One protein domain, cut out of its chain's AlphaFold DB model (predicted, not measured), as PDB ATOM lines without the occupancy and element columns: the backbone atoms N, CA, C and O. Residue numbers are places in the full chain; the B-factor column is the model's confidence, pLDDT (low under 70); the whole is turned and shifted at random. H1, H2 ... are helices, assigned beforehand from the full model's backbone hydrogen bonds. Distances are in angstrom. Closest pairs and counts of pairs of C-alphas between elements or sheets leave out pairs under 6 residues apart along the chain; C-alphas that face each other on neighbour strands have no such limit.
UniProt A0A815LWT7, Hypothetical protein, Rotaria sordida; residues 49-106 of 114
ATOM      1  N   SER A  49     190.441 197.386 199.686       47.03
ATOM      2  CA  SER A  49     191.621 198.221 199.937       47.03
ATOM      3  C   SER A  49     192.864 197.754 199.171       47.03
ATOM      4  O   SER A  49     193.624 198.587 198.687       47.03
ATOM      5  N   PHE A  50     193.052 196.446 198.982       45.59
ATOM      6  CA  PHE A  50     194.200 195.878 198.276       45.59
ATOM      7  C   PHE A  50     194.168 196.198 196.769       45.59
ATOM      8  O   PHE A  50     195.182 196.581 196.192       45.59
ATOM      9  N   LEU A  51     192.985 196.139 196.145       44.66
ATOM     10  CA  LEU A  51     192.781 196.436 194.718       44.66
ATOM     11  C   LEU A  51     192.919 197.931 194.388       44.66
ATOM     12  O   LEU A  51     193.489 198.295 193.357       44.66
ATOM     13  N   MET A  52     192.444 198.811 195.277       52.09
ATOM     14  CA  MET A  52     192.704 200.255 195.169       52.09
ATOM     15  C   MET A  52     194.197 200.566 195.321       52.09
ATOM     16  O   MET A  52     194.716 201.446 194.633       52.09
ATOM     17  N   THR A  53     194.898 199.808 196.169       57.12
ATOM     18  CA  THR A  53     196.345 199.943 196.357       57.12
ATOM     19  C   THR A  53     197.102 199.536 195.098       57.12
ATOM     20  O   THR A  53     197.976 200.280 194.688       57.12
ATOM     21  N   GLU A  54     196.743 198.446 194.411       54.97
ATOM     22  CA  GLU A  54     197.431 198.037 193.174       54.97
ATOM     23  C   GLU A  54     197.289 199.045 192.031       54.97
ATOM     24  O   GLU A  54     198.274 199.338 191.357       54.97
ATOM     25  N   LYS A  55     196.101 199.628 191.812       57.56
ATOM     26  CA  LYS A  55     195.942 200.687 190.797       57.56
ATOM     27  C   LYS A  55     196.730 201.941 191.162       57.56
ATOM     28  O   LYS A  55     197.420 202.480 190.304       57.56
ATOM     29  N   LEU A  56     196.666 202.370 192.423       63.41
ATOM     30  CA  LEU A  56     197.412 203.528 192.914       63.41
ATOM     31  C   LEU A  56     198.924 203.288 192.814       63.41
ATOM     32  O   LEU A  56     199.642 204.130 192.293       63.41
ATOM     33  N   VAL A  57     199.392 202.106 193.214       60.75
ATOM     34  CA  VAL A  57     200.778 201.649 193.074       60.75
ATOM     35  C   VAL A  57     201.176 201.599 191.605       60.75
ATOM     36  O   VAL A  57     202.230 202.112 191.276       60.75
ATOM     37  N   ASN A  58     200.346 201.095 190.693       60.16
ATOM     38  CA  ASN A  58     200.659 201.082 189.262       60.16
ATOM     39  C   ASN A  58     200.749 202.495 188.669       60.16
ATOM     40  O   ASN A  58     201.657 202.768 187.889       60.16
ATOM     41  N   THR A  59     199.867 203.416 189.071       61.38
ATOM     42  CA  THR A  59     199.946 204.830 188.672       61.38
ATOM     43  C   THR A  59     201.197 205.505 189.242       61.38
ATOM     44  O   THR A  59     201.890 206.230 188.530       61.38
ATOM     45  N   ILE A  60     201.539 205.214 190.495       61.97
ATOM     46  CA  ILE A  60     202.764 205.673 191.155       61.97
ATOM     47  C   ILE A  60     203.991 205.126 190.406       61.97
ATOM     48  O   ILE A  60     204.812 205.895 189.915       61.97
ATOM     49  N   LEU A  61     204.073 203.814 190.197       59.91
ATOM     50  CA  LEU A  61     205.149 203.129 189.482       59.91
ATOM     51  C   LEU A  61     205.310 203.634 188.039       59.91
ATOM     52  O   LEU A  61     206.439 203.827 187.588       59.91
ATOM     53  N   SER A  62     204.216 203.939 187.334       61.25
ATOM     54  CA  SER A  62     204.271 204.494 185.972       61.25
ATOM     55  C   SER A  62     204.878 205.902 185.888       61.25
ATOM     56  O   SER A  62     205.411 206.270 184.845       61.25
ATOM     57  N   ASN A  63     204.885 206.667 186.988       58.44
ATOM     58  CA  ASN A  63     205.297 208.077 187.020       58.44
ATOM     59  C   ASN A  63     206.765 208.320 187.437       58.44
ATOM     60  O   ASN A  63     207.099 209.429 187.841       58.44
ATOM     61  N   ASN A  64     207.664 207.338 187.272       55.34
ATOM     62  CA  ASN A  64     209.091 207.337 187.681       55.34
ATOM     63  C   ASN A  64     209.398 206.872 189.121       55.34
ATOM     64  O   ASN A  64     210.558 206.921 189.538       55.34
ATOM     65  N   PHE A  65     208.431 206.320 189.860       58.09
ATOM     66  CA  PHE A  65     208.649 205.866 191.246       58.09
ATOM     67  C   PHE A  65     209.544 204.624 191.378       58.09
ATOM     68  O   PHE A  65     210.022 204.326 192.468       58.09
ATOM     69  N   TYR A  66     209.865 203.937 190.276       56.44
ATOM     70  CA  TYR A  66     210.903 202.895 190.256       56.44
ATOM     71  C   TYR A  66     212.299 203.404 190.662       56.44
ATOM     72  O   TYR A  66     213.180 202.589 190.931       56.44
ATOM     73  N   LYS A  67     212.506 204.729 190.710       68.25
ATOM     74  CA  LYS A  67     213.746 205.366 191.180       68.25
ATOM     75  C   LYS A  67     213.766 205.652 192.681       68.25
ATOM     76  O   LYS A  67     214.786 206.122 193.178       68.25
ATOM     77  N   LEU A  68     212.668 205.403 193.395       78.31
ATOM     78  CA  LEU A  68     212.638 205.662 194.825       78.31
ATOM     79  C   LEU A  68     213.562 204.718 195.588       78.31
ATOM     80  O   LEU A  68     213.672 203.536 195.238       78.31
ATOM     81  N   PRO A  69     214.224 205.230 196.638       84.50
ATOM     82  CA  PRO A  69     215.150 204.432 197.411       84.50
ATOM     83  C   PRO A  69     214.381 203.311 198.115       84.50
ATOM     84  O   PRO A  69     213.363 203.541 198.770       84.50
ATOM     85  N   LYS A  70     214.870 202.081 197.963       89.25
ATOM     86  CA  LYS A  70     214.369 200.913 198.693       89.25
ATOM     87  C   LYS A  70     215.144 200.757 199.995       89.25
ATOM     88  O   LYS A  70     216.304 201.155 200.062       89.25
ATOM     89  N   PHE A  71     214.510 200.160 200.995       92.62
ATOM     90  CA  PHE A  71     215.126 199.900 202.292       92.62
ATOM     91  C   PHE A  71     215.152 198.404 202.577       92.62
ATOM     92  O   PHE A  71     214.100 197.765 202.572       92.62
ATOM     93  N   GLY A  72     216.351 197.848 202.769       91.69
ATOM     94  CA  GLY A  72     216.571 196.417 202.982       91.69
ATOM     95  C   GLY A  72     216.660 195.997 204.447       91.69
ATOM     96  O   GLY A  72     216.560 194.809 204.739       91.69
ATOM     97  N   GLY A  73     216.838 196.944 205.370       90.38
ATOM     98  CA  GLY A  73     217.004 196.653 206.795       90.38
ATOM     99  C   GLY A  73     218.440 196.312 207.190       90.38
ATOM    100  O   GLY A  73     218.667 195.764 208.267       90.38
ATOM    101  N   LYS A  74     219.427 196.626 206.342       91.25
ATOM    102  CA  LYS A  74     220.837 196.330 206.632       91.25
ATOM    103  C   LYS A  74     221.400 197.350 207.621       91.25
ATOM    104  O   LYS A  74     221.064 198.528 207.581       91.25
ATOM    105  N   SER A  75     222.324 196.922 208.479       88.19
ATOM    106  CA  SER A  75     222.930 197.780 209.515       88.19
ATOM    107  C   SER A  75     223.728 198.970 208.966       88.19
ATOM    108  O   SER A  75     223.963 199.939 209.685       88.19
ATOM    109  N   ASN A  76     224.147 198.911 207.701       90.06
ATOM    110  CA  ASN A  76     224.840 199.992 207.002       90.06
ATOM    111  C   ASN A  76     223.888 200.978 206.299       90.06
ATOM    112  O   ASN A  76     224.351 201.980 205.752       90.06
ATOM    113  N   GLU A  77     222.580 200.714 206.291       90.19
ATOM    114  CA  GLU A  77     221.581 201.607 205.713       90.19
ATOM    115  C   GLU A  77     221.135 202.655 206.738       90.19
ATOM    116  O   GLU A  77     220.849 202.363 207.898       90.19
ATOM    117  N   ASN A  78     221.044 203.912 206.302       93.25
ATOM    118  CA  ASN A  78     220.570 204.994 207.156       93.25
ATOM    119  C   ASN A  78     219.045 205.124 207.050       93.25
ATOM    120  O   ASN A  78     218.531 205.752 206.122       93.25
ATOM    121  N   VAL A  79     218.340 204.566 208.038       91.62
ATOM    122  CA  VAL A  79     216.873 204.642 208.174       91.62
ATOM    123  C   VAL A  79     216.354 206.075 208.108       91.62
ATOM    124  O   VAL A  79     215.404 206.344 207.383       91.62
ATOM    125  N   ASN A  80     216.970 207.007 208.837       93.12
ATOM    126  CA  ASN A  80     216.474 208.384 208.920       93.12
ATOM    127  C   ASN A  80     216.572 209.096 207.570       93.12
ATOM    128  O   ASN A  80     215.658 209.823 207.175       93.12
ATOM    129  N   LYS A  81     217.667 208.851 206.843       92.62
ATOM    130  CA  LYS A  81     217.844 209.359 205.484       92.62
ATOM    131  C   LYS A  81     216.778 208.778 204.556       92.62
ATOM    132  O   LYS A  81     216.084 209.537 203.892       92.62
ATOM    133  N   TRP A  82     216.594 207.458 204.580       93.38
ATOM    134  CA  TRP A  82     215.580 206.796 203.763       93.38
ATOM    135  C   TRP A  82     214.160 207.306 204.052       93.38
ATOM    136  O   TRP A  82     213.425 207.624 203.121       93.38
ATOM    137  N   LEU A  83     213.794 207.458 205.330       91.50
ATOM    138  CA  LEU A  83     212.499 208.005 205.742       91.50
ATOM    139  C   LEU A  83     212.292 209.437 205.246       91.50
ATOM    140  O   LEU A  83     211.196 209.785 204.813       91.50
ATOM    141  N   THR A  84     213.337 210.263 205.290       91.75
ATOM    142  CA  THR A  84     213.277 211.638 204.782       91.75
ATOM    143  C   THR A  84     213.053 211.644 203.274       91.75
ATOM    144  O   THR A  84     212.130 212.301 202.791       91.75
ATOM    145  N   ASP A  85     213.849 210.865 202.543       89.88
ATOM    146  CA  ASP A  85     213.796 210.787 201.086       89.88
ATOM    147  C   ASP A  85     212.421 210.278 200.619       89.88
ATOM    148  O   ASP A  85     211.765 210.919 199.796       89.88
ATOM    149  N   ILE A  86     211.919 209.183 201.206       88.88
ATOM    150  CA  ILE A  86     210.618 208.615 200.829       88.88
ATOM    151  C   ILE A  86     209.455 209.541 201.205       88.88
ATOM    152  O   ILE A  86     208.493 209.668 200.451       88.88
ATOM    153  N   THR A  87     209.536 210.236 202.343       88.12
ATOM    154  CA  THR A  87     208.478 211.155 202.787       88.12
ATOM    155  C   THR A  87     208.373 212.365 201.867       88.12
ATOM    156  O   THR A  87     207.264 212.754 201.498       88.12
ATOM    157  N   ASN A  88     209.506 212.945 201.463       87.81
ATOM    158  CA  ASN A  88     209.530 214.079 200.541       87.81
ATOM    159  C   ASN A  88     208.881 213.716 199.203       87.81
ATOM    160  O   ASN A  88     208.003 214.432 198.724       87.81
ATOM    161  N   GLU A  89     209.239 212.558 198.660       84.44
ATOM    162  CA  GLU A  89     208.712 212.066 197.389       84.44
ATOM    163  C   GLU A  89     207.212 211.756 197.472       84.44
ATOM    164  O   GLU A  89     206.426 212.208 196.638       84.44
ATOM    165  N   LEU A  90     206.761 211.075 198.528       83.19
ATOM    166  CA  LEU A  90     205.334 210.798 198.730       83.19
ATOM    167  C   LEU A  90     204.509 212.078 198.959       83.19
ATOM    168  O   LEU A  90     203.344 212.144 198.552       83.19
ATOM    169  N   ASN A  91     205.099 213.108 199.571       84.69
ATOM    170  CA  ASN A  91     204.464 214.417 199.728       84.69
ATOM    171  C   ASN A  91     204.336 215.162 198.390       84.69
ATOM    172  O   ASN A  91     203.323 215.832 198.174       84.69
ATOM    173  N   MET A  92     205.289 215.010 197.463       81.88
ATOM    174  CA  MET A  92     205.194 215.601 196.118       81.88
ATOM    175  C   MET A  92     204.012 215.042 195.314       81.88
ATOM    176  O   MET A  92     203.385 215.775 194.549       81.88
ATOM    177  N   VAL A  93     203.649 213.777 195.537       76.25
ATOM    178  CA  VAL A  93     202.494 213.122 194.890       76.25
ATOM    179  C   VAL A  93     201.160 213.523 195.522       76.25
ATOM    180  O   VAL A  93     200.103 213.163 195.010       76.25
ATOM    181  N   LYS A  94     201.176 214.293 196.620       77.75
ATOM    182  CA  LYS A  94     199.972 214.702 197.363       77.75
ATOM    183  C   LYS A  94     199.095 213.514 197.779       77.75
ATOM    184  O   LYS A  94     197.869 213.618 197.797       77.75
ATOM    185  N   LEU A  95     199.717 212.385 198.115       75.94
ATOM    186  CA  LEU A  95     199.000 211.249 198.689       75.94
ATOM    187  C   LEU A  95     198.484 211.610 200.083       75.94
ATOM    188  O   LEU A  95     199.140 212.347 200.825       75.94
ATOM    189  N   ASN A  96     197.328 211.070 200.455       81.62
ATOM    190  CA  ASN A  96     196.875 211.123 201.842       81.62
ATOM    191  C   ASN A  96     197.659 210.115 202.701       81.62
ATOM    192  O   ASN A  96     198.285 209.192 202.178       81.62
ATOM    193  N   ASP A  97     197.633 210.272 204.023       83.31
ATOM    194  CA  ASP A  97     198.478 209.452 204.899       83.31
ATOM    195  C   ASP A  97     198.147 207.955 204.805       83.31
ATOM    196  O   ASP A  97     199.053 207.126 204.760       83.31
ATOM    197  N   GLN A  98     196.871 207.596 204.647       82.19
ATOM    198  CA  GLN A  98     196.452 206.204 204.460       82.19
ATOM    199  C   GLN A  98     197.038 205.584 203.176       82.19
ATOM    200  O   GLN A  98     197.480 204.432 203.175       82.19
ATOM    201  N   GLN A  99     197.090 206.349 202.086       76.50
ATOM    202  CA  GLN A  99     197.729 205.945 200.834       76.50
ATOM    203  C   GLN A  99     199.243 205.829 201.006       76.50
ATOM    204  O   GLN A  99     199.816 204.837 200.566       76.50
ATOM    205  N   LYS A 100     199.892 206.777 201.698       82.56
ATOM    206  CA  LYS A 100     201.334 206.697 201.993       82.56
ATOM    207  C   LYS A 100     201.675 205.411 202.742       82.56
ATOM    208  O   LYS A 100     202.572 204.690 202.314       82.56
ATOM    209  N   PHE A 101     200.919 205.077 203.791       84.00
ATOM    210  CA  PHE A 101     201.100 203.829 204.541       84.00
ATOM    211  C   PHE A 101     200.891 202.584 203.680       84.00
ATOM    212  O   PHE A 101     201.617 201.606 203.826       84.00
ATOM    213  N   SER A 102     199.930 202.617 202.760       80.25
ATOM    214  CA  SER A 102     199.668 201.479 201.873       80.25
ATOM    215  C   SER A 102     200.807 201.269 200.867       80.25
ATOM    216  O   SER A 102     201.165 200.138 200.551       80.25
ATOM    217  N   VAL A 103     201.418 202.354 200.386       80.00
ATOM    218  CA  VAL A 103     202.486 202.298 199.377       80.00
ATOM    219  C   VAL A 103     203.858 202.058 200.012       80.00
ATOM    220  O   VAL A 103     204.705 201.434 199.376       80.00
ATOM    221  N   ILE A 104     204.096 202.472 201.264       85.00
ATOM    222  CA  ILE A 104     205.420 202.364 201.903       85.00
ATOM    223  C   ILE A 104     205.951 200.924 201.912       85.00
ATOM    224  O   ILE A 104     207.139 200.697 201.691       85.00
ATOM    225  N   GLN A 105     205.051 199.945 202.051       84.12
ATOM    226  CA  GLN A 105     205.373 198.516 202.026       84.12
ATOM    227  C   GLN A 105     206.017 198.061 200.708       84.12
ATOM    228  O   GLN A 105     206.758 197.082 200.692       84.12
ATOM    229  N   THR A 106     205.765 198.764 199.601       83.00
ATOM    230  CA  THR A 106     206.333 198.440 198.282       83.00
ATOM    231  C   THR A 106     207.810 198.825 198.149       83.00
ATOM    232  O   THR A 106     208.501 198.304 197.272       83.00
TER     233      THR A 106
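This is residues 49 to 106 of the 114 residues of the protein "Hypothetical protein" of Rotaria sordida (UniProt A0A815LWT7). Two longer helices, H1 and H2, stay apart, with the shorter H3 between them, crossing H1 and near H2. A long unnamed link joins H1 to H2, and its residues 72 to 78 stick out at one end of the longest axis. The printed part has 58 residues with three named helices, H1, H2, H3, and no named strand, all helix and compact, with a radius of gyration of the C-alphas of 11.8 A and spans of 34 by 21 by 20 A.

Find C-alpha 49 at (191.621, 198.221, 199.937); from there H1 runs 19.9 A to residue 62. H2, residues 79 to 92, covers 20.0 A. H3, residues 97 to 106, ends at C-alpha 106, (206.333, 198.440, 198.282).

Look at residues 53 to 57, with which alone H1 touches H3; the closest C-alphas, of Val 57 and Val 103, are 6.6 A apart. Their lines are only just about perpendicular, at 71 degrees. H2 and H3 are close but not clearly touching, the closest C-alphas, of Leu 90 and Lys 100, 6.6 A apart; they run opposite ways at a steep tilt of 56 degrees. Every O i to N i+4 pair is within hydrogen-bond range in H1 and H2, and 4 of 6 in H3.

The C-alphas farthest apart, of Leu 51 and Asn 76, are 34.5 A apart. The printed part has no cut. The link H1 to H2 is long; H2 to H3 is tight. Residues 49 to 67 have pLDDT under 70.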